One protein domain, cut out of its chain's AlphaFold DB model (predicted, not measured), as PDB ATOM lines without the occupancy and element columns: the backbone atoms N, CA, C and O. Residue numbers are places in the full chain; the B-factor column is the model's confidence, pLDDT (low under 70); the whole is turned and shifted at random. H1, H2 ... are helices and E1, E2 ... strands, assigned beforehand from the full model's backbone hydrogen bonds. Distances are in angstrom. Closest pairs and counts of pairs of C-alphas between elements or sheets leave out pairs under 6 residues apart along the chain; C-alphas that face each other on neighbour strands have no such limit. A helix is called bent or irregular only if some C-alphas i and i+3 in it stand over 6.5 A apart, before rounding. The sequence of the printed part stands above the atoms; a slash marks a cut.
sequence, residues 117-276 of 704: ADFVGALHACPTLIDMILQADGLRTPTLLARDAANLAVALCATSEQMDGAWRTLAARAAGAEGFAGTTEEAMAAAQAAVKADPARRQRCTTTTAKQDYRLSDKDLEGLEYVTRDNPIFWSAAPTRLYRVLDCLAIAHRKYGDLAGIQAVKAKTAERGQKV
ATOM      1  N   ALA A 117     130.392 270.280 290.904       65.06
ATOM      2  CA  ALA A 117     130.060 271.532 290.233       65.06
ATOM      3  C   ALA A 117     129.879 271.375 288.708       65.06
ATOM      4  O   ALA A 117     128.952 271.955 288.144       65.06
ATOM      5  N   ASP A 118     130.689 270.545 288.045       67.81
ATOM      6  CA  ASP A 118     130.581 270.285 286.604       67.81
ATOM      7  C   ASP A 118     129.345 269.447 286.255       67.81
ATOM      8  O   ASP A 118     128.776 269.611 285.179       67.81
ATOM      9  N   PHE A 119     128.889 268.568 287.155       67.00
ATOM     10  CA  PHE A 119     127.683 267.765 286.921       67.00
ATOM     11  C   PHE A 119     126.400 268.592 287.070       67.00
ATOM     12  O   PHE A 119     125.482 268.464 286.259       67.00
ATOM     13  N   VAL A 120     126.347 269.488 288.063       65.81
ATOM     14  CA  VAL A 120     125.275 270.494 288.174       65.81
ATOM     15  C   VAL A 120     125.295 271.413 286.947       65.81
ATOM     16  O   VAL A 120     124.249 271.677 286.354       65.81
ATOM     17  N   GLY A 121     126.489 271.813 286.491       67.94
ATOM     18  CA  GLY A 121     126.678 272.525 285.228       67.94
ATOM     19  C   GLY A 121     126.173 271.744 284.007       67.94
ATOM     20  O   GLY A 121     125.515 272.322 283.147       67.94
ATOM     21  N   ALA A 122     126.398 270.429 283.947       66.81
ATOM     22  CA  ALA A 122     125.941 269.559 282.861       66.81
ATOM     23  C   ALA A 122     124.414 269.364 282.845       66.81
ATOM     24  O   ALA A 122     123.817 269.311 281.770       66.81
ATOM     25  N   LEU A 123     123.770 269.306 284.015       66.25
ATOM     26  CA  LEU A 123     122.307 269.300 284.126       66.25
ATOM     27  C   LEU A 123     121.695 270.623 283.658       66.25
ATOM     28  O   LEU A 123     120.709 270.609 282.925       66.25
ATOM     29  N   HIS A 124     122.313 271.756 284.003       66.31
ATOM     30  CA  HIS A 124     121.922 273.059 283.459       66.31
ATOM     31  C   HIS A 124     122.178 273.175 281.950       66.31
ATOM     32  O   HIS A 124     121.382 273.784 281.238       66.31
ATOM     33  N   ALA A 125     123.259 272.572 281.450       64.75
ATOM     34  CA  ALA A 125     123.593 272.555 280.028       64.75
ATOM     35  C   ALA A 125     122.682 271.630 279.200       64.75
ATOM     36  O   ALA A 125     122.677 271.721 277.972       64.75
ATOM     37  N   CYS A 126     121.902 270.753 279.843       66.06
ATOM     38  CA  CYS A 126     121.017 269.808 279.170       66.06
ATOM     39  C   CYS A 126     119.618 269.763 279.825       66.06
ATOM     40  O   CYS A 126     119.276 268.789 280.501       66.06
ATOM     41  N   PRO A 127     118.765 270.784 279.596       67.88
ATOM     42  CA  PRO A 127     117.393 270.837 280.126       67.88
ATOM     43  C   PRO A 127     116.558 269.588 279.801       67.88
ATOM     44  O   PRO A 127     115.743 269.138 280.603       67.88
ATOM     45  N   THR A 128     116.838 268.955 278.662       68.19
ATOM     46  CA  THR A 128     116.214 267.707 278.207       68.19
ATOM     47  C   THR A 128     116.428 266.521 279.151       68.19
ATOM     48  O   THR A 128     115.565 265.647 279.215       68.19
ATOM     49  N   LEU A 129     117.529 266.472 279.912       68.31
ATOM     50  CA  LEU A 129     117.744 265.440 280.937       68.31
ATOM     51  C   LEU A 129     116.799 265.631 282.126       68.31
ATOM     52  O   LEU A 129     116.247 264.651 282.626       68.31
ATOM     53  N   ILE A 130     116.566 266.877 282.548       71.06
ATOM     54  CA  ILE A 130     115.591 267.208 283.598       71.06
ATOM     55  C   ILE A 130     114.175 266.899 283.102       71.06
ATOM     56  O   ILE A 130     113.394 266.285 283.828       71.06
ATOM     57  N   ASP A 131     113.862 267.225 281.849       71.44
ATOM     58  CA  ASP A 131     112.560 266.915 281.256       71.44
ATOM     59  C   ASP A 131     112.318 265.411 281.101       71.44
ATOM     60  O   ASP A 131     111.200 264.964 281.354       71.44
ATOM     61  N   MET A 132     113.349 264.625 280.767       70.19
ATOM     62  CA  MET A 132     113.294 263.157 280.769       70.19
ATOM     63  C   MET A 132     113.089 262.600 282.180       70.19
ATOM     64  O   MET A 132     112.223 261.751 282.398       70.19
ATOM     65  N   ILE A 133     113.860 263.089 283.157       73.12
ATOM     66  CA  ILE A 133     113.737 262.658 284.554       73.12
ATOM     67  C   ILE A 133     112.361 263.019 285.096       73.12
ATOM     68  O   ILE A 133     111.813 262.254 285.876       73.12
ATOM     69  N   LEU A 134     111.763 264.125 284.668       72.69
ATOM     70  CA  LEU A 134     110.450 264.536 285.146       72.69
ATOM     71  C   LEU A 134     109.305 264.095 284.218       72.69
ATOM     72  O   LEU A 134     108.157 264.380 284.536       72.69
ATOM     73  N   GLN A 135     109.578 263.416 283.096       78.25
ATOM     74  CA  GLN A 135     108.595 263.142 282.042       78.25
ATOM     75  C   GLN A 135     107.303 262.523 282.593       78.25
ATOM     76  O   GLN A 135     107.337 261.571 283.374       78.25
ATOM     77  N   ALA A 136     106.156 263.071 282.183       71.31
ATOM     78  CA  ALA A 136     104.856 262.560 282.599       71.31
ATOM     79  C   ALA A 136     104.658 261.152 282.023       71.31
ATOM     80  O   ALA A 136     104.448 260.983 280.827       71.31
ATOM     81  N   ASP A 137     104.739 260.148 282.885       80.25
ATOM     82  CA  ASP A 137     104.645 258.727 282.537       80.25
ATOM     83  C   ASP A 137     103.340 258.085 283.037       80.25
ATOM     84  O   ASP A 137     103.148 256.872 282.946       80.25
ATOM     85  N   GLY A 138     102.444 258.908 283.592       81.31
ATOM     86  CA  GLY A 138     101.152 258.512 284.150       81.31
ATOM     87  C   GLY A 138     101.222 257.782 285.495       81.31
ATOM     88  O   GLY A 138     100.176 257.576 286.106       81.31
ATOM     89  N   LEU A 139     102.414 257.408 285.979       85.62
ATOM     90  CA  LEU A 139     102.606 256.740 287.274       85.62
ATOM     91  C   LEU A 139     103.163 257.670 288.343       85.62
ATOM     92  O   LEU A 139     102.807 257.545 289.519       85.62
ATOM     93  N   ARG A 140     104.041 258.593 287.954       85.94
ATOM     94  CA  ARG A 140     104.654 259.540 288.878       85.94
ATOM     95  C   ARG A 140     103.705 260.698 289.133       85.94
ATOM     96  O   ARG A 140     103.531 261.593 288.311       85.94
ATOM     97  N   THR A 141     103.090 260.677 290.309       88.81
ATOM     98  CA  THR A 141     102.303 261.807 290.803       88.81
ATOM     99  C   THR A 141     103.221 262.992 291.132       88.81
ATOM    100  O   THR A 141     104.433 262.800 291.301       88.81
ATOM    101  N   PRO A 142     102.684 264.218 291.288       89.25
ATOM    102  CA  PRO A 142     103.482 265.381 291.675       89.25
ATOM    103  C   PRO A 142     104.337 265.143 292.929       89.25
ATOM    104  O   PRO A 142     105.472 265.609 292.994       89.25
ATOM    105  N   THR A 143     103.847 264.356 293.897       90.88
ATOM    106  CA  THR A 143     104.630 263.982 295.089       90.88
ATOM    107  C   THR A 143     105.829 263.098 294.762       90.88
ATOM    108  O   THR A 143     106.896 263.302 295.339       90.88
ATOM    109  N   LEU A 144     105.681 262.119 293.865       89.69
ATOM    110  CA  LEU A 144     106.798 261.256 293.470       89.69
ATOM    111  C   LEU A 144     107.841 262.038 292.671       89.69
ATOM    112  O   LEU A 144     109.022 261.949 292.989       89.69
ATOM    113  N   LEU A 145     107.405 262.884 291.735       89.69
ATOM    114  CA  LEU A 145     108.303 263.766 290.985       89.69
ATOM    115  C   LEU A 145     109.074 264.717 291.908       89.69
ATOM    116  O   LEU A 145     110.280 264.882 291.753       89.69
ATOM    117  N   ALA A 146     108.406 265.306 292.904       89.00
ATOM    118  CA  ALA A 146     109.055 266.204 293.856       89.00
ATOM    119  C   ALA A 146     110.049 265.458 294.753       89.00
ATOM    120  O   ALA A 146     111.116 265.984 295.065       89.00
ATOM    121  N   ARG A 147     109.725 264.219 295.144       89.56
ATOM    122  CA  ARG A 147     110.633 263.341 295.892       89.56
ATOM    123  C   ARG A 147     111.871 262.993 295.067       89.56
ATOM    124  O   ARG A 147     112.973 263.044 295.604       89.56
ATOM    125  N   ASP A 148     111.701 262.665 293.791       86.50
ATOM    126  CA  ASP A 148     112.810 262.343 292.891       86.50
ATOM    127  C   ASP A 148     113.687 263.574 292.626       86.50
ATOM    128  O   ASP A 148     114.909 263.476 292.719       86.50
ATOM    129  N   ALA A 149     113.084 264.749 292.413       86.12
ATOM    130  CA  ALA A 149     113.803 266.017 292.284       86.12
ATOM    131  C   ALA A 149     114.587 266.374 293.560       86.12
ATOM    132  O   ALA A 149     115.741 266.791 293.476       86.12
ATOM    133  N   ALA A 150     114.002 266.163 294.743       84.75
ATOM    134  CA  ALA A 150     114.684 266.384 296.017       84.75
ATOM    135  C   ALA A 150     115.840 265.393 296.235       84.75
ATOM    136  O   ALA A 150     116.925 265.798 296.644       84.75
ATOM    137  N   ASN A 151     115.644 264.108 295.925       84.88
ATOM    138  CA  ASN A 151     116.710 263.106 296.000       84.88
ATOM    139  C   ASN A 151     117.849 263.424 295.026       84.88
ATOM    140  O   ASN A 151     119.013 263.265 295.384       84.88
ATOM    141  N   LEU A 152     117.517 263.893 293.820       83.31
ATOM    142  CA  LEU A 152     118.492 264.353 292.838       83.31
ATOM    143  C   LEU A 152     119.270 265.561 293.375       83.31
ATOM    144  O   LEU A 152     120.494 265.545 293.343       83.31
ATOM    145  N   ALA A 153     118.587 266.555 293.948       84.56
ATOM    146  CA  ALA A 153     119.234 267.713 294.561       84.56
ATOM    147  C   ALA A 153     120.217 267.302 295.671       84.56
ATOM    148  O   ALA A 153     121.360 267.751 295.685       84.56
ATOM    149  N   VAL A 154     119.809 266.384 296.557       84.69
ATOM    150  CA  VAL A 154     120.667 265.846 297.626       84.69
ATOM    151  C   VAL A 154     121.864 265.087 297.054       84.69
ATOM    152  O   VAL A 154     122.990 265.317 297.488       84.69
ATOM    153  N   ALA A 155     121.647 264.214 296.068       81.25
ATOM    154  CA  ALA A 155     122.716 263.438 295.439       81.25
ATOM    155  C   ALA A 155     123.765 264.332 294.758       81.25
ATOM    156  O   ALA A 155     124.946 263.994 294.735       81.25
ATOM    157  N   LEU A 156     123.335 265.480 294.238       81.44
ATOM    158  CA  LEU A 156     124.190 266.462 293.575       81.44
ATOM    159  C   LEU A 156     124.768 267.514 294.527       81.44
ATOM    160  O   LEU A 156     125.585 268.325 294.097       81.44
ATOM    161  N   CYS A 157     124.346 267.521 295.796       83.75
ATOM    162  CA  CYS A 157     124.591 268.622 296.732       83.75
ATOM    163  C   CYS A 157     124.168 269.991 296.156       83.75
ATOM    164  O   CYS A 157     124.801 271.007 296.439       83.75
ATOM    165  N   ALA A 158     123.119 270.008 295.327       83.75
ATOM    166  CA  ALA A 158     122.635 271.206 294.656       83.75
ATOM    167  C   ALA A 158     121.766 272.049 295.598       83.75
ATOM    168  O   ALA A 158     120.935 271.522 296.345       83.75
ATOM    169  N   THR A 159     121.929 273.371 295.549       87.06
ATOM    170  CA  THR A 159     121.026 274.301 296.234       87.06
ATOM    171  C   THR A 159     119.667 274.343 295.533       87.06
ATOM    172  O   THR A 159     119.514 273.935 294.381       87.06
ATOM    173  N   SER A 160     118.644 274.860 296.214       83.75
ATOM    174  CA  SER A 160     117.315 275.028 295.617       83.75
ATOM    175  C   SER A 160     117.329 275.924 294.378       83.75
ATOM    176  O   SER A 160     116.588 275.654 293.437       83.75
ATOM    177  N   GLU A 161     118.188 276.945 294.364       86.69
ATOM    178  CA  GLU A 161     118.391 277.850 293.226       86.69
ATOM    179  C   GLU A 161     118.999 277.117 292.024       86.69
ATOM    180  O   GLU A 161     118.555 277.297 290.895       86.69
ATOM    181  N   GLN A 162     119.945 276.205 292.268       85.50
ATOM    182  CA  GLN A 162     120.534 275.345 291.232       85.50
ATOM    183  C   GLN A 162     119.543 274.308 290.676       85.50
ATOM    184  O   GLN A 162     119.800 273.672 289.661       85.50
ATOM    185  N   MET A 163     118.389 274.136 291.322       85.50
ATOM    186  CA  MET A 163     117.312 273.253 290.870       85.50
ATOM    187  C   MET A 163     116.121 274.036 290.291       85.50
ATOM    188  O   MET A 163     115.062 273.447 290.077       85.50
ATOM    189  N   ASP A 164     116.272 275.339 290.008       86.81
ATOM    190  CA  ASP A 164     115.200 276.217 289.507       86.81
ATOM    191  C   ASP A 164     114.456 275.623 288.302       86.81
ATOM    192  O   ASP A 164     113.229 275.543 288.309       86.81
ATOM    193  N   GLY A 165     115.187 275.104 287.308       83.75
ATOM    194  CA  GLY A 165     114.583 274.457 286.139       83.75
ATOM    195  C   GLY A 165     113.679 273.276 286.514       83.75
ATOM    196  O   GLY A 165     112.550 273.189 286.041       83.75
ATOM    197  N   ALA A 166     114.123 272.414 287.434       84.69
ATOM    198  CA  ALA A 166     113.331 271.279 287.906       84.69
ATOM    199  C   ALA A 166     112.082 271.730 288.684       84.69
ATOM    200  O   ALA A 166     111.001 271.168 288.485       84.69
ATOM    201  N   TRP A 167     112.202 272.761 289.531       88.25
ATOM    202  CA  TRP A 167     111.065 273.315 290.269       88.25
ATOM    203  C   TRP A 167     110.038 273.966 289.346       88.25
ATOM    204  O   TRP A 167     108.845 273.723 289.515       88.25
ATOM    205  N   ARG A 168     110.479 274.722 288.334       89.62
ATOM    206  CA  ARG A 168     109.590 275.324 287.330       89.62
ATOM    207  C   ARG A 168     108.890 274.274 286.482       89.62
ATOM    208  O   ARG A 168     107.683 274.386 286.298       89.62
ATOM    209  N   THR A 169     109.590 273.235 286.028       86.00
ATOM    210  CA  THR A 169     108.965 272.125 285.289       86.00
ATOM    211  C   THR A 169     107.920 271.411 286.149       86.00
ATOM    212  O   THR A 169     106.836 271.074 285.668       86.00
ATOM    213  N   LEU A 170     108.195 271.213 287.443       86.75
ATOM    214  CA  LEU A 170     107.236 270.594 288.359       86.75
ATOM    215  C   LEU A 170     106.023 271.496 288.631       86.75
ATOM    216  O   LEU A 170     104.892 271.011 288.614       86.75
ATOM    217  N   ALA A 171     106.243 272.798 288.824       89.19
ATOM    218  CA  ALA A 171     105.193 273.799 289.000       89.19
ATOM    219  C   ALA A 171     104.304 273.937 287.755       89.19
ATOM    220  O   ALA A 171     103.080 273.934 287.871       89.19
ATOM    221  N   ALA A 172     104.908 273.985 286.564       88.88
ATOM    222  CA  ALA A 172     104.203 274.012 285.287       88.88
ATOM    223  C   ALA A 172     103.299 272.782 285.143       88.88
ATOM    224  O   ALA A 172     102.099 272.916 284.904       88.88
ATOM    225  N   ARG A 173     103.835 271.581 285.410       83.44
ATOM    226  CA  ARG A 173     103.050 270.338 285.367       83.44
ATOM    227  C   ARG A 173     101.921 270.309 286.380       83.44
ATOM    228  O   ARG A 173     100.823 269.879 286.042       83.44
ATOM    229  N   ALA A 174     102.177 270.754 287.604       84.50
ATOM    230  CA  ALA A 174     101.142 270.850 288.621       84.50
ATOM    231  C   ALA A 174      99.986 271.767 288.200       84.50
ATOM    232  O   ALA A 174      98.837 271.487 288.529       84.50
ATOM    233  N   ALA A 175     100.293 272.834 287.462       84.94
ATOM    234  CA  ALA A 175      99.313 273.759 286.907       84.94
ATOM    235  C   ALA A 175      98.685 273.279 285.582       84.94
ATOM    236  O   ALA A 175      97.798 273.949 285.062       84.94
ATOM    237  N   GLY A 176      99.137 272.151 285.015       84.75
ATOM    238  CA  GLY A 176      98.726 271.701 283.680       84.75
ATOM    239  C   GLY A 176      99.196 272.623 282.545       84.75
ATOM    240  O   GLY A 176      98.583 272.636 281.482       84.75
ATOM    241  N   ALA A 177     100.253 273.405 282.773       86.25
ATOM    242  CA  ALA A 177     100.821 274.357 281.824       86.25
ATOM    243  C   ALA A 177     102.122 273.823 281.191       86.25
ATOM    244  O   ALA A 177     102.839 273.026 281.797       86.25
ATOM    245  N   GLU A 178     102.458 274.296 279.986       81.56
ATOM    246  CA  GLU A 178     103.716 273.949 279.296       81.56
ATOM    247  C   GLU A 178     104.950 274.632 279.911       81.56
ATOM    248  O   GLU A 178     106.074 274.178 279.715       81.56
ATOM    249  N   GLY A 179     104.757 275.697 280.692       85.50
ATOM    250  CA  GLY A 179     105.831 276.413 281.374       85.50
ATOM    251  C   GLY A 179     105.335 277.191 282.590       85.50
ATOM    252  O   GLY A 179     104.138 277.425 282.753       85.50
ATOM    253  N   PHE A 180     106.270 277.593 283.453       88.50
ATOM    254  CA  PHE A 180     106.001 278.407 284.636       88.50
ATOM    255  C   PHE A 180     106.817 279.701 284.556       88.50
ATOM    256  O   PHE A 180     108.047 279.668 284.588       88.50
ATOM    257  N   ALA A 181     106.130 280.838 284.412       89.12
ATOM    258  CA  ALA A 181     106.753 282.150 284.201       89.12
ATOM    259  C   ALA A 181     107.163 282.870 285.501       89.12
ATOM    260  O   ALA A 181     107.759 283.943 285.435       89.12
ATOM    261  N   GLY A 182     106.830 282.303 286.663       89.62
ATOM    262  CA  GLY A 182     107.111 282.899 287.966       89.62
ATOM    263  C   GLY A 182     108.565 282.761 288.421       89.62
ATOM    264  O   GLY A 182     109.397 282.115 287.777       89.62
ATOM    265  N   THR A 183     108.860 283.376 289.564       92.81
ATOM    266  CA  THR A 183     110.169 283.274 290.227       92.81
ATOM    267  C   THR A 183     110.427 281.853 290.748       92.81
ATOM    268  O   THR A 183     109.508 281.043 290.876       92.81
ATOM    269  N   THR A 184     111.679 281.527 291.086       89.38
ATOM    270  CA  THR A 184     112.037 280.227 291.688       89.38
ATOM    271  C   THR A 184     111.268 279.958 292.981       89.38
ATOM    272  O   THR A 184     110.836 278.831 293.227       89.38
ATOM    273  N   GLU A 185     111.054 280.992 293.798       90.62
ATOM    274  CA  GLU A 185     110.269 280.896 295.032       90.62
ATOM    275  C   GLU A 185     108.796 280.599 294.740       90.62
ATOM    276  O   GLU A 185     108.213 279.708 295.358       90.62
ATOM    277  N   GLU A 186     108.207 281.273 293.747       92.81
ATOM    278  CA  GLU A 186     106.839 281.007 293.294       92.81
ATOM    279  C   GLU A 186     106.696 279.594 292.716       92.81
ATOM    280  O   GLU A 186     105.720 278.903 293.011       92.81
ATOM    281  N   ALA A 187     107.684 279.127 291.945       91.12
ATOM    282  CA  ALA A 187     107.706 277.777 291.389       91.12
ATOM    283  C   ALA A 187     107.787 276.725 292.499       91.12
ATOM    284  O   ALA A 187     107.042 275.744 292.497       91.12
ATOM    285  N   MET A 188     108.640 276.944 293.500       90.69
ATOM    286  CA  MET A 188     108.748 276.060 294.656       90.69
ATOM    287  C   MET A 188     107.466 276.066 295.497       90.69
ATOM    288  O   MET A 188     107.008 275.004 295.919       90.69
ATOM    289  N   ALA A 189     106.849 277.231 295.708       91.94
ATOM    290  CA  ALA A 189     105.575 277.348 296.412       91.94
ATOM    291  C   ALA A 189     104.447 276.614 295.668       91.94
ATOM    292  O   ALA A 189     103.688 275.863 296.286       91.94
ATOM    293  N   ALA A 190     104.378 276.752 294.340       91.50
ATOM    294  CA  ALA A 190     103.428 276.038 293.491       91.50
ATOM    295  C   ALA A 190     103.667 274.519 293.513       91.50
ATOM    296  O   ALA A 190     102.729 273.746 293.714       91.50
ATOM    297  N   ALA A 191     104.923 274.078 293.405       89.75
ATOM    298  CA  ALA A 191     105.320 272.680 293.557       89.75
ATOM    299  C   ALA A 191     104.898 272.110 294.923       89.75
ATOM    300  O   ALA A 191     104.291 271.044 295.001       89.75
ATOM    301  N   GLN A 192     105.152 272.831 296.017       92.25
ATOM    302  CA  GLN A 192     104.735 272.421 297.359       92.25
ATOM    303  C   GLN A 192     103.210 272.364 297.505       92.25
ATOM    304  O   GLN A 192     102.694 271.446 298.147       92.25
ATOM    305  N   ALA A 193     102.483 273.322 296.924       92.12
ATOM    306  CA  ALA A 193     101.025 273.310 296.898       92.12
ATOM    307  C   ALA A 193     100.501 272.074 296.151       92.12
ATOM    308  O   ALA A 193      99.628 271.375 296.667       92.12
ATOM    309  N   ALA A 194     101.109 271.729 295.014       90.94
ATOM    310  CA  ALA A 194     100.783 270.537 294.237       90.94
ATOM    311  C   ALA A 194     101.020 269.240 295.015       90.94
ATOM    312  O   ALA A 194     100.150 268.376 295.076       90.94
ATOM    313  N   VAL A 195     102.170 269.124 295.684       92.44
ATOM    314  CA  VAL A 195     102.481 267.984 296.559       92.44
ATOM    315  C   VAL A 195     101.484 267.898 297.718       92.44
ATOM    316  O   VAL A 195     101.075 266.809 298.115       92.44
ATOM    317  N   LYS A 196     101.054 269.026 298.293       92.25
ATOM    318  CA  LYS A 196     100.032 269.039 299.355       92.25
ATOM    319  C   LYS A 196      98.652 268.617 298.844       92.25
ATOM    320  O   LYS A 196      97.930 267.962 299.601       92.25
ATOM    321  N   ALA A 197      98.319 268.981 297.608       92.19
ATOM    322  CA  ALA A 197      97.060 268.662 296.944       92.19
ATOM    323  C   ALA A 197      97.021 267.250 296.333       92.19
ATOM    324  O   ALA A 197      95.936 266.761 296.027       92.19
ATOM    325  N   ASP A 198      98.168 266.579 296.184       93.06
ATOM    326  CA  ASP A 198      98.253 265.252 295.575       93.06
ATOM    327  C   ASP A 198      97.396 264.217 296.342       93.06
ATOM    328  O   ASP A 198      97.699 263.885 297.501       93.06
ATOM    329  N   PRO A 199      96.341 263.666 295.712       92.62
ATOM    330  CA  PRO A 199      95.429 262.737 296.368       92.62
ATOM    331  C   PRO A 199      96.130 261.449 296.819       92.62
ATOM    332  O   PRO A 199      95.756 260.878 297.850       92.62
ATOM    333  N   ALA A 200      97.190 261.020 296.124       93.19
ATOM    334  CA  ALA A 200      97.900 259.785 296.440       93.19
ATOM    335  C   ALA A 200      98.536 259.810 297.844       93.19
ATOM    336  O   ALA A 200      98.730 258.753 298.449       93.19
ATOM    337  N   ARG A 201      98.806 261.001 298.412       93.56
ATOM    338  CA  ARG A 201      99.337 261.148 299.783       93.56
ATOM    339  C   ARG A 201      98.381 260.671 300.861       93.56
ATOM    340  O   ARG A 201      98.825 260.180 301.898       93.56
ATOM    341  N   ARG A 202      97.081 260.872 300.654       93.75
ATOM    342  CA  ARG A 202      96.044 260.556 301.648       93.75
ATOM    343  C   ARG A 202      95.326 259.255 301.320       93.75
ATOM    344  O   ARG A 202      94.791 258.611 302.220       93.75
ATOM    345  N   GLN A 203      95.329 258.865 300.049       96.94
ATOM    346  CA  GLN A 203      94.705 257.634 299.603       96.94
ATOM    347  C   GLN A 203      95.466 256.402 300.088       96.94
ATOM    348  O   GLN A 203      96.699 256.331 300.110       96.94
ATOM    349  N   ARG A 204      94.682 255.394 300.461       97.88
ATOM    350  CA  ARG A 204      95.166 254.063 300.793       97.88
ATOM    351  C   ARG A 204      94.460 253.049 299.915       97.88
ATOM    352  O   ARG A 204      93.266 253.186 299.664       97.88
ATOM    353  N   CYS A 205      95.186 252.031 299.485       97.69
ATOM    354  CA  CYS A 205      94.653 250.937 298.691       97.69
ATOM    355  C   CYS A 205      94.770 249.615 299.456       97.69
ATOM    356  O   CYS A 205      95.637 249.437 300.314       97.69
ATOM    357  N   THR A 206      93.855 248.689 299.174       98.12
ATOM    358  CA  THR A 206      93.900 247.343 299.758       98.12
ATOM    359  C   THR A 206      95.016 246.516 299.121       98.12
ATOM    360  O   THR A 206      95.461 246.830 298.015       98.12
ATOM    361  N   THR A 207      95.429 245.418 299.766       97.62
ATOM    362  CA  THR A 207      96.328 244.422 299.149       97.62
ATOM    363  C   THR A 207      95.845 244.018 297.752       97.62
ATOM    364  O   THR A 207      96.626 243.998 296.807       97.62
ATOM    365  N   THR A 208      94.546 243.742 297.604       97.00
ATOM    366  CA  THR A 208      93.943 243.292 296.343       97.00
ATOM    367  C   THR A 208      94.031 244.367 295.265       97.00
ATOM    368  O   THR A 208      94.468 244.080 294.154       97.00
ATOM    369  N   THR A 209      93.706 245.617 295.611       97.50
ATOM    370  CA  THR A 209      93.848 246.771 294.711       97.50
ATOM    371  C   THR A 209      95.305 246.951 294.284       97.50
ATOM    372  O   THR A 209      95.583 247.113 293.102       97.50
ATOM    373  N   ALA A 210      96.260 246.847 295.214       97.88
ATOM    374  CA  ALA A 210      97.676 247.003 294.892       97.88
ATOM    375  C   ALA A 210      98.188 245.922 293.920       97.88
ATOM    376  O   ALA A 210      98.906 246.229 292.964       97.88
ATOM    377  N   LYS A 211      97.763 244.668 294.114       97.56
ATOM    378  CA  LYS A 211      98.070 243.555 293.203       97.56
ATOM    379  C   LYS A 211      97.420 243.726 291.828       97.56
ATOM    380  O   LYS A 211      98.068 243.512 290.806       97.56
ATOM    381  N   GLN A 212      96.152 244.130 291.774       96.44
ATOM    382  CA  GLN A 212      95.403 244.244 290.518       96.44
ATOM    383  C   GLN A 212      95.812 245.471 289.695       96.44
ATOM    384  O   GLN A 212      96.099 245.351 288.495       96.44
ATOM    385  N   ASP A 213      95.877 246.641 290.331       95.56
ATOM    386  CA  ASP A 213      96.069 247.911 289.636       95.56
ATOM    387  C   ASP A 213      97.531 248.197 289.334       95.56
ATOM    388  O   ASP A 213      97.837 248.627 288.218       95.56
ATOM    389  N   TYR A 214      98.420 247.885 290.278       96.25
ATOM    390  CA  TYR A 214      99.849 248.182 290.180       96.25
ATOM    391  C   TYR A 214     100.714 246.946 289.905       96.25
ATOM    392  O   TYR A 214     101.929 247.073 289.775       96.25
ATOM    393  N   ARG A 215     100.109 245.751 289.790       97.06
ATOM    394  CA  ARG A 215     100.805 244.476 289.505       97.06
ATOM    395  C   ARG A 215     101.937 244.165 290.493       97.06
ATOM    396  O   ARG A 215     102.939 243.528 290.164       97.06
ATOM    397  N   LEU A 216     101.761 244.595 291.735       97.44
ATOM    398  CA  LEU A 216     102.681 244.283 292.822       97.44
ATOM    399  C   LEU A 216     102.429 242.859 293.322       97.44
ATOM    400  O   LEU A 216     101.290 242.418 293.398       97.44
ATOM    401  N   SER A 217     103.494 242.130 293.632       97.50
ATOM    402  CA  SER A 217     103.435 240.815 294.275       97.50
ATOM    403  C   SER A 217     103.429 240.957 295.799       97.50
ATOM    404  O   SER A 217     103.733 242.027 296.322       97.50
ATOM    405  N   ASP A 218     103.143 239.881 296.541       97.62
ATOM    406  CA  ASP A 218     103.235 239.922 298.012       97.62
ATOM    407  C   ASP A 218     104.634 240.309 298.503       97.62
ATOM    408  O   ASP A 218     104.744 241.043 299.476       97.62
ATOM    409  N   LYS A 219     105.689 239.898 297.785       97.81
ATOM    410  CA  LYS A 219     107.081 240.274 298.084       97.81
ATOM    411  C   LYS A 219     107.349 241.760 297.871       97.81
ATOM    412  O   LYS A 219     108.168 242.336 298.570       97.81
ATOM    413  N   ASP A 220     106.669 242.376 296.904       97.69
ATOM    414  CA  ASP A 220     106.794 243.815 296.648       97.69
ATOM    415  C   ASP A 220     106.080 244.638 297.736       97.69
ATOM    416  O   ASP A 220     106.457 245.775 298.004       97.69
ATOM    417  N   LEU A 221     105.039 244.070 298.354       98.06
ATOM    418  CA  LEU A 221     104.300 244.682 299.464       98.06
ATOM    419  C   LEU A 221     104.937 244.379 300.830       98.06
ATOM    420  O   LEU A 221     104.654 245.065 301.815       98.06
ATOM    421  N   GLU A 222     105.787 243.356 300.899       95.56
ATOM    422  CA  GLU A 222     106.533 242.973 302.091       95.56
ATOM    423  C   GLU A 222     107.552 244.071 302.440       95.56
ATOM    424  O   GLU A 222     108.479 244.357 301.690       95.56
ATOM    425  N   GLY A 223     107.345 244.732 303.582       93.81
ATOM    426  CA  GLY A 223     108.166 245.863 304.030       93.81
ATOM    427  C   GLY A 223     107.543 247.243 303.801       93.81
ATOM    428  O   GLY A 223     108.082 248.229 304.300       93.81
ATOM    429  N   LEU A 224     106.394 247.335 303.120       97.31
ATOM    430  CA  LEU A 224     105.619 248.575 303.076       97.31
ATOM    431  C   LEU A 224     104.826 248.790 304.369       97.31
ATOM    432  O   LEU A 224     104.233 247.860 304.920       97.31
ATOM    433  N   GLU A 225     104.738 250.044 304.814       97.50
ATOM    434  CA  GLU A 225     103.859 250.418 305.920       97.50
ATOM    435  C   GLU A 225     102.383 250.264 305.524       97.50
ATOM    436  O   GLU A 225     101.920 250.794 304.508       97.50
ATOM    437  N   TYR A 226     101.605 249.595 306.373       98.00
ATOM    438  CA  TYR A 226     100.165 249.440 306.192       98.00
ATOM    439  C   TYR A 226      99.395 249.745 307.472       98.00
ATOM    440  O   TYR A 226      99.895 249.612 308.586       98.00
ATOM    441  N   VAL A 227      98.136 250.144 307.302       97.88
ATOM    442  CA  VAL A 227      97.159 250.221 308.393       97.88
ATOM    443  C   VAL A 227      96.202 249.053 308.252       97.88
ATOM    444  O   VAL A 227      95.756 248.739 307.152       97.88
ATOM    445  N   THR A 228      95.888 248.405 309.363       98.00
ATOM    446  CA  THR A 228      94.944 247.289 309.384       98.00
ATOM    447  C   THR A 228      93.551 247.804 309.730       98.00
ATOM    448  O   THR A 228      93.412 248.642 310.621       98.00
ATOM    449  N   ARG A 229      92.523 247.323 309.029       97.38
ATOM    450  CA  ARG A 229      91.111 247.559 309.358       97.38
ATOM    451  C   ARG A 229      90.330 246.258 309.310       97.38
ATOM    452  O   ARG A 229      90.669 245.372 308.530       97.38
ATOM    453  N   ASP A 230      89.273 246.162 310.104       97.19
ATOM    454  CA  ASP A 230      88.358 245.028 310.019       97.19
ATOM    455  C   ASP A 230      87.732 244.958 308.624       97.19
ATOM    456  O   ASP A 230      87.477 245.981 307.978       97.19
ATOM    457  N   ASN A 231      87.539 243.738 308.126       94.88
ATOM    458  CA  ASN A 231      86.972 243.534 306.803       94.88
ATOM    459  C   ASN A 231      85.491 243.967 306.817       94.88
ATOM    460  O   ASN A 231      84.706 243.384 307.571       94.88
ATOM    461  N   PRO A 232      85.090 244.956 305.991       90.12
ATOM    462  CA  PRO A 232      83.748 245.535 306.047       90.12
ATOM    463  C   PRO A 232      82.652 244.567 305.588       90.12
ATOM    464  O   PRO A 232      81.490 244.766 305.923       90.12
ATOM    465  N   ILE A 233      83.008 243.533 304.821       93.62
ATOM    466  CA  ILE A 233      82.060 242.540 304.304       93.62
ATOM    467  C   ILE A 233      81.968 241.352 305.265       93.62
ATOM    468  O   ILE A 233      80.884 240.850 305.554       93.62
ATOM    469  N   PHE A 234      83.111 240.902 305.785       92.94
ATOM    470  CA  PHE A 234      83.193 239.713 306.624       92.94
ATOM    471  C   PHE A 234      83.965 240.004 307.908       92.94
ATOM    472  O   PHE A 234      85.162 239.753 307.991       92.94
ATOM    473  N   TRP A 235      83.257 240.424 308.955       90.00
ATOM    474  CA  TRP A 235      83.796 240.649 310.308       90.00
ATOM    475  C   TRP A 235      84.601 239.483 310.917       90.00
ATOM    476  O   TRP A 235      85.397 239.688 311.824       90.00
ATOM    477  N   SER A 236      84.405 238.253 310.428       94.69
ATOM    478  CA  SER A 236      85.143 237.062 310.874       94.69
ATOM    479  C   SER A 236      86.341 236.699 309.987       94.69
ATOM    480  O   SER A 236      87.090 235.780 310.325       94.69
ATOM    481  N   ALA A 237      86.515 237.384 308.852       94.75
ATOM    482  CA  ALA A 237      87.650 237.197 307.958       94.75
ATOM    483  C   ALA A 237      88.901 237.913 308.489       94.75
ATOM    484  O   ALA A 237      88.842 238.708 309.427       94.75
ATOM    485  N   ALA A 238      90.053 237.625 307.879       94.94
ATOM    486  CA  ALA A 238      91.290 238.311 308.223       94.94
ATOM    487  C   ALA A 238      91.143 239.834 308.003       94.94
ATOM    488  O   ALA A 238      90.567 240.243 306.988       94.94
ATOM    489  N   PRO A 239      91.669 240.670 308.914       97.00
ATOM    490  CA  PRO A 239      91.661 242.114 308.741       97.00
ATOM    491  C   PRO A 239      92.336 242.558 307.433       97.00
ATOM    492  O   PRO A 239      93.372 242.021 307.028       97.00
ATOM    493  N   THR A 240      91.770 243.571 306.783       97.56
ATOM    494  CA  THR A 240      92.256 244.134 305.522       97.56
ATOM    495  C   THR A 240      93.464 245.040 305.766       97.56
ATOM    496  O   THR A 240      93.408 245.960 306.586       97.56
ATOM    497  N   ARG A 241      94.556 244.826 305.021       98.19
ATOM    498  CA  ARG A 241      95.740 245.702 305.026       98.19
ATOM    499  C   ARG A 241      95.572 246.831 304.009       98.19
ATOM    500  O   ARG A 241      95.225 246.580 302.855       98.19
ATOM    501  N   LEU A 242      95.821 248.063 304.448       98.25
ATOM    502  CA  LEU A 242      95.685 249.294 303.671       98.25
ATOM    503  C   LEU A 242      97.043 249.989 303.513       98.25
ATOM    504  O   LEU A 242      97.519 250.660 304.439       98.25
ATOM    505  N   TYR A 243      97.640 249.848 302.333       98.31
ATOM    506  CA  TYR A 243      98.924 250.441 301.952       98.31
ATOM    507  C   TYR A 243      98.726 251.863 301.430       98.31
ATOM    508  O   TYR A 243      97.656 252.202 300.925       98.31
ATOM    509  N   ARG A 244      99.743 252.719 301.551       97.94
ATOM    510  CA  ARG A 244      99.706 254.056 300.939       97.94
ATOM    511  C   ARG A 244      99.857 253.930 299.425       97.94
ATOM    512  O   ARG A 244     100.761 253.248 298.951       97.94
ATOM    513  N   VAL A 245      99.007 254.627 298.672       97.44
ATOM    514  CA  VAL A 245      99.027 254.568 297.201       97.44
ATOM    515  C   VAL A 245     100.368 255.046 296.639       97.44
ATOM    516  O   VAL A 245     100.888 254.431 295.713       97.44
ATOM    517  N   LEU A 246     100.971 256.078 297.237       96.12
ATOM    518  CA  LEU A 246     102.289 256.572 296.821       96.12
ATOM    519  C   LEU A 246     103.395 255.520 296.870       96.12
ATOM    520  O   LEU A 246     104.205 255.459 295.949       96.12
ATOM    521  N   ASP A 247     103.441 254.707 297.925       96.75
ATOM    522  CA  ASP A 247     104.494 253.701 298.071       96.75
ATOM    523  C   ASP A 247     104.305 252.579 297.041       96.75
ATOM    524  O   ASP A 247     105.266 252.148 296.401       96.75
ATOM    525  N   CYS A 248     103.051 252.190 296.788       97.44
ATOM    526  CA  CYS A 248     102.707 251.259 295.717       97.44
ATOM    527  C   CYS A 248     103.103 251.802 294.332       97.44
ATOM    528  O   CYS A 248     103.719 251.080 293.549       97.44
ATOM    529  N   LEU A 249     102.802 253.070 294.033       95.56
ATOM    530  CA  LEU A 249     103.167 253.715 292.766       95.56
ATOM    531  C   LEU A 249     104.685 253.815 292.588       95.56
ATOM    532  O   LEU A 249     105.190 253.530 291.504       95.56
ATOM    533  N   ALA A 250     105.424 254.147 293.649       94.38
ATOM    534  CA  ALA A 250     106.882 254.217 293.609       94.38
ATOM    535  C   ALA A 250     107.513 252.857 293.272       94.38
ATOM    536  O   ALA A 250     108.428 252.782 292.449       94.38
ATOM    537  N   ILE A 251     107.023 251.769 293.879       96.81
ATOM    538  CA  ILE A 251     107.499 250.415 293.564       96.81
ATOM    539  C   ILE A 251     107.078 250.005 292.152       96.81
ATOM    540  O   ILE A 251     107.889 249.447 291.414       96.81
ATOM    541  N   ALA A 252     105.847 250.316 291.747       96.25
ATOM    542  CA  ALA A 252     105.352 249.990 290.417       96.25
ATOM    543  C   ALA A 252     106.166 250.687 289.316       96.25
ATOM    544  O   ALA A 252     106.575 250.027 288.365       96.25
ATOM    545  N   HIS A 253     106.488 251.971 289.491       94.06
ATOM    546  CA  HIS A 253     107.379 252.716 288.600       94.06
ATOM    547  C   HIS A 253     108.772 252.070 288.530       94.06
ATOM    548  O   HIS A 253     109.286 251.803 287.449       94.06
ATOM    549  N   ARG A 254     109.373 251.697 289.670       93.88
ATOM    550  CA  ARG A 254     110.671 250.988 289.676       93.88
ATOM    551  C   ARG A 254     110.627 249.644 288.947       93.88
ATOM    552  O   ARG A 254     111.621 249.248 288.346       93.88
ATOM    553  N   LYS A 255     109.503 248.928 289.028       96.31
ATOM    554  CA  LYS A 255     109.342 247.578 288.472       96.31
ATOM    555  C   LYS A 255     108.976 247.579 286.986       96.31
ATOM    556  O   LYS A 255     109.411 246.688 286.261       96.31
ATOM    557  N   TYR A 256     108.172 248.544 286.546       95.50
ATOM    558  CA  TYR A 256     107.570 248.564 285.209       95.50
ATOM    559  C   TYR A 256     107.985 249.760 284.348       95.50
ATOM    560  O   TYR A 256     107.692 249.755 283.156       95.50
ATOM    561  N   GLY A 257     108.692 250.740 284.913       93.69
ATOM    562  CA  GLY A 257     109.002 252.002 284.251       93.69
ATOM    563  C   GLY A 257     107.793 252.924 284.299       93.69
ATOM    564  O   GLY A 257     107.615 253.655 285.261       93.69
ATOM    565  N   ASP A 258     106.930 252.848 283.296       92.75
ATOM    566  CA  ASP A 258     105.817 253.773 283.083       92.75
ATOM    567  C   ASP A 258     104.437 253.087 283.137       92.75
ATOM    568  O   ASP A 258     104.297 251.867 283.310       92.75
ATOM    569  N   LEU A 259     103.371 253.888 283.011       90.56
ATOM    570  CA  LEU A 259     102.001 253.374 282.968       90.56
ATOM    571  C   LEU A 259     101.794 252.426 281.777       90.56
ATOM    572  O   LEU A 259     101.066 251.437 281.903       90.56
ATOM    573  N   ALA A 260     102.461 252.689 280.649       93.00
ATOM    574  CA  ALA A 260     102.421 251.831 279.469       93.00
ATOM    575  C   ALA A 260     102.999 250.435 279.765       93.00
ATOM    576  O   ALA A 260     102.418 249.430 279.354       93.00
ATOM    577  N   GLY A 261     104.068 250.345 280.558       95.06
ATOM    578  CA  GLY A 261     104.658 249.102 281.042       95.06
ATOM    579  C   GLY A 261     103.680 248.282 281.884       95.06
ATOM    580  O   GLY A 261     103.502 247.083 281.643       95.06
ATOM    581  N   ILE A 262     102.963 248.922 282.814       94.44
ATOM    582  CA  ILE A 262     101.911 248.248 283.596       94.44
ATOM    583  C   ILE A 262     100.773 247.774 282.690       94.44
ATOM    584  O   ILE A 262     100.305 246.639 282.830       94.44
ATOM    585  N   GLN A 263     100.320 248.612 281.754       93.88
ATOM    586  CA  GLN A 263      99.261 248.256 280.808       93.88
ATOM    587  C   GLN A 263      99.671 247.084 279.906       93.88
ATOM    588  O   GLN A 263      98.881 246.159 279.718       93.88
ATOM    589  N   ALA A 264     100.917 247.047 279.430       95.25
ATOM    590  CA  ALA A 264     101.453 245.938 278.644       95.25
ATOM    591  C   ALA A 264     101.467 244.621 279.443       95.25
ATOM    592  O   ALA A 264     101.084 243.566 278.930       95.25
ATOM    593  N   VAL A 265     101.843 244.666 280.727       95.62
ATOM    594  CA  VAL A 265     101.790 243.494 281.619       95.62
ATOM    595  C   VAL A 265     100.345 243.066 281.897       95.62
ATOM    596  O   VAL A 265     100.051 241.865 281.877       95.62
ATOM    597  N   LYS A 266      99.425 244.020 282.098       94.50
ATOM    598  CA  LYS A 266      97.981 243.758 282.233       94.50
ATOM    599  C   LYS A 266      97.434 243.049 280.992       94.50
ATOM    600  O   LYS A 266      96.819 241.995 281.138       94.50
ATOM    601  N   ALA A 267      97.719 243.565 279.797       94.50
ATOM    602  CA  ALA A 267      97.291 242.979 278.528       94.50
ATOM    603  C   ALA A 267      97.831 241.552 278.353       94.50
ATOM    604  O   ALA A 267      97.066 240.617 278.128       94.50
ATOM    605  N   LYS A 268      99.133 241.343 278.587       95.88
ATOM    606  CA  LYS A 268      99.760 240.015 278.499       95.88
ATOM    607  C   LYS A 268      99.167 239.008 279.489       95.88
ATOM    608  O   LYS A 268      99.036 237.824 279.172       95.88
ATOM    609  N   THR A 269      98.825 239.455 280.694       93.12
ATOM    610  CA  THR A 269      98.179 238.613 281.713       93.12
ATOM    611  C   THR A 269      96.745 238.277 281.309       93.12
ATOM    612  O   THR A 269      96.349 237.117 281.394       93.12
ATOM    613  N   ALA A 270      95.999 239.250 280.782       91.94
ATOM    614  CA  ALA A 270      94.651 239.041 280.261       91.94
ATOM    615  C   ALA A 270      94.635 238.044 279.089       91.94
ATOM    616  O   ALA A 270      93.838 237.109 279.102       91.94
ATOM    617  N   GLU A 271      95.560 238.159 278.131       95.62
ATOM    618  CA  GLU A 271      95.705 237.199 277.028       95.62
ATOM    619  C   GLU A 271      95.992 235.775 277.525       95.62
ATOM    620  O   GLU A 271      95.430 234.799 277.023       95.62
ATOM    621  N   ARG A 272      96.874 235.631 278.524       95.25
ATOM    622  CA  ARG A 272      97.150 234.331 279.156       95.25
ATOM    623  C   ARG A 272      95.901 233.783 279.841       95.25
ATOM    624  O   ARG A 272      95.573 232.617 279.632       95.25
ATOM    625  N   GLY A 273      95.182 234.620 280.587       92.94
ATOM    626  CA  GLY A 273      93.917 234.263 281.225       92.94
ATOM    627  C   GLY A 273      92.868 233.800 280.212       92.94
ATOM    628  O   GLY A 273      92.256 232.751 280.399       92.94
ATOM    629  N   GLN A 274      92.717 234.508 279.091       93.38
ATOM    630  CA  GLN A 274      91.823 234.117 277.996       93.38
ATOM    631  C   GLN A 274      92.217 232.765 277.388       93.38
ATOM    632  O   GLN A 274      91.358 231.900 277.220       93.38
ATOM    633  N   LYS A 275      93.510 232.528 277.127       96.06
ATOM    634  CA  LYS A 275      94.003 231.235 276.614       96.06
ATOM    635  C   LYS A 275      93.741 230.084 277.587       96.06
ATOM    636  O   LYS A 275      93.305 229.010 277.168       96.06
ATOM    637  N   VAL A 276      93.967 230.297 278.885       94.50
ATOM    638  CA  VAL A 276      93.674 229.301 279.927       94.50
ATOM    639  C   VAL A 276      92.170 229.037 280.012       94.50
ATOM    640  O   VAL A 276      91.768 227.874 280.034       94.50
TER     641      VAL A 276
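Overview. This is residues 117 to 276 of the 704 residues of an uncharacterized protein of Chlorella sorokiniana (UniProt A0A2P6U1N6). Two lobes stand end to end, joined by residues 198 to 203: in the first, helices H3, H4 and H5 pack together, with H2 on H4 and H1 at the far end; in the second, H6 and H8 pack on a small sheet of three strands. H9 turns off at a corner from H8, and its residues 267 to 276 stick out as a free arm. The printed part has 160 residues, with nine named helices and three named strands in the order H1 H2 H3 H4 H5 E1 H6 H7 E2 E3 H8 H9; it is mostly helix, and the sheet, E1 E3 E2, is antiparallel. The whole is loose, with a radius of gyration of the C-alphas of 18.8 A, and elongated, spanning 57 by 36 by 28 A.

Along the chain. H1 is residues 117 to 125, from C-alpha 117 at (130.060, 271.532, 290.233), and H2 is 127 to 133. H3, residues 142 to 156, is 20.8 A long; H4, 161 to 174, 19.2 A; H5, 184 to 197, 19.6 A. H4 is irregular: C-alphas 162 and 165 are 7.9 A apart. E1 is residues 204 to 206, from C-alpha 204 at (95.166, 254.063, 300.793); H6 is 207 to 214, H7 218 to 221, E2 226 to 229 and E3 240 to 244. H8, residues 245 to 256, is 15.9 A long, and H9, 259 to 276, is 25.7 A long, ending at C-alpha 276 at (93.674, 229.301, 279.927).

Arrangement. H1 is close to but not clearly touching H3, the closest C-alphas being those of Val 120 and Leu 156, 6.8 A. H2 touches H4 with residues 165 to 169 of H4 alone, Ile 130 to Ala 166, 6.3 A between C-alphas. H3 and H4 form a helical hairpin at a shallow tilt of 12 degrees, opposite ways; their closest C-alphas, of Pro 142 and Ala 174, are 6.7 A apart. H4 touches H5 at a steep tilt of 45 degrees, the same way, with C-alphas of Ala 171 and Ala 191 closest at 4.7 A. H3 and H8 only just touch, with 3 pairs of C-alphas within 8 A, the closest Leu 144 and Ala 250, 7.0 A. E1 and E3 are antiparallel, with N 205 and O 243 within hydrogen-bond range at 2.9 A; E2 and E3 form a hairpin, with N 242 and O 227 at 2.8 A. E1, H6 H7, E2 form a split strand-helix-strand unit, two strands running the same way with E3 between them, its crossover right-handed. H6 is on the sheet at a height of 7.6 A, over E1. H6 touches H8, C-alphas of Tyr 214 and Ala 252 closest at 5.8 A. H7 is close to but not clearly touching H8, C-alphas of Asp 220 and Ile 251 closest at 7.3 A. H8 and H9 touch only at the corner, and only just, with 3 pairs of C-alphas within 8 A, the closest Tyr 256 and Ile 262, 5.9 A. Every O i to N i+4 pair is within hydrogen-bond range in H1, H2, H3, H5, H6, H8 and H9, and 8 of 10 are in H4; H7 is too short for such a pair.

Size, cuts and confidence. The two C-alphas farthest apart, of Asp 118 and Ser 236, are 61.3 A apart. The printed part has no cut and no long link. Mean pLDDT of the printed part is 89.1; residues 117 to 129 are under 70.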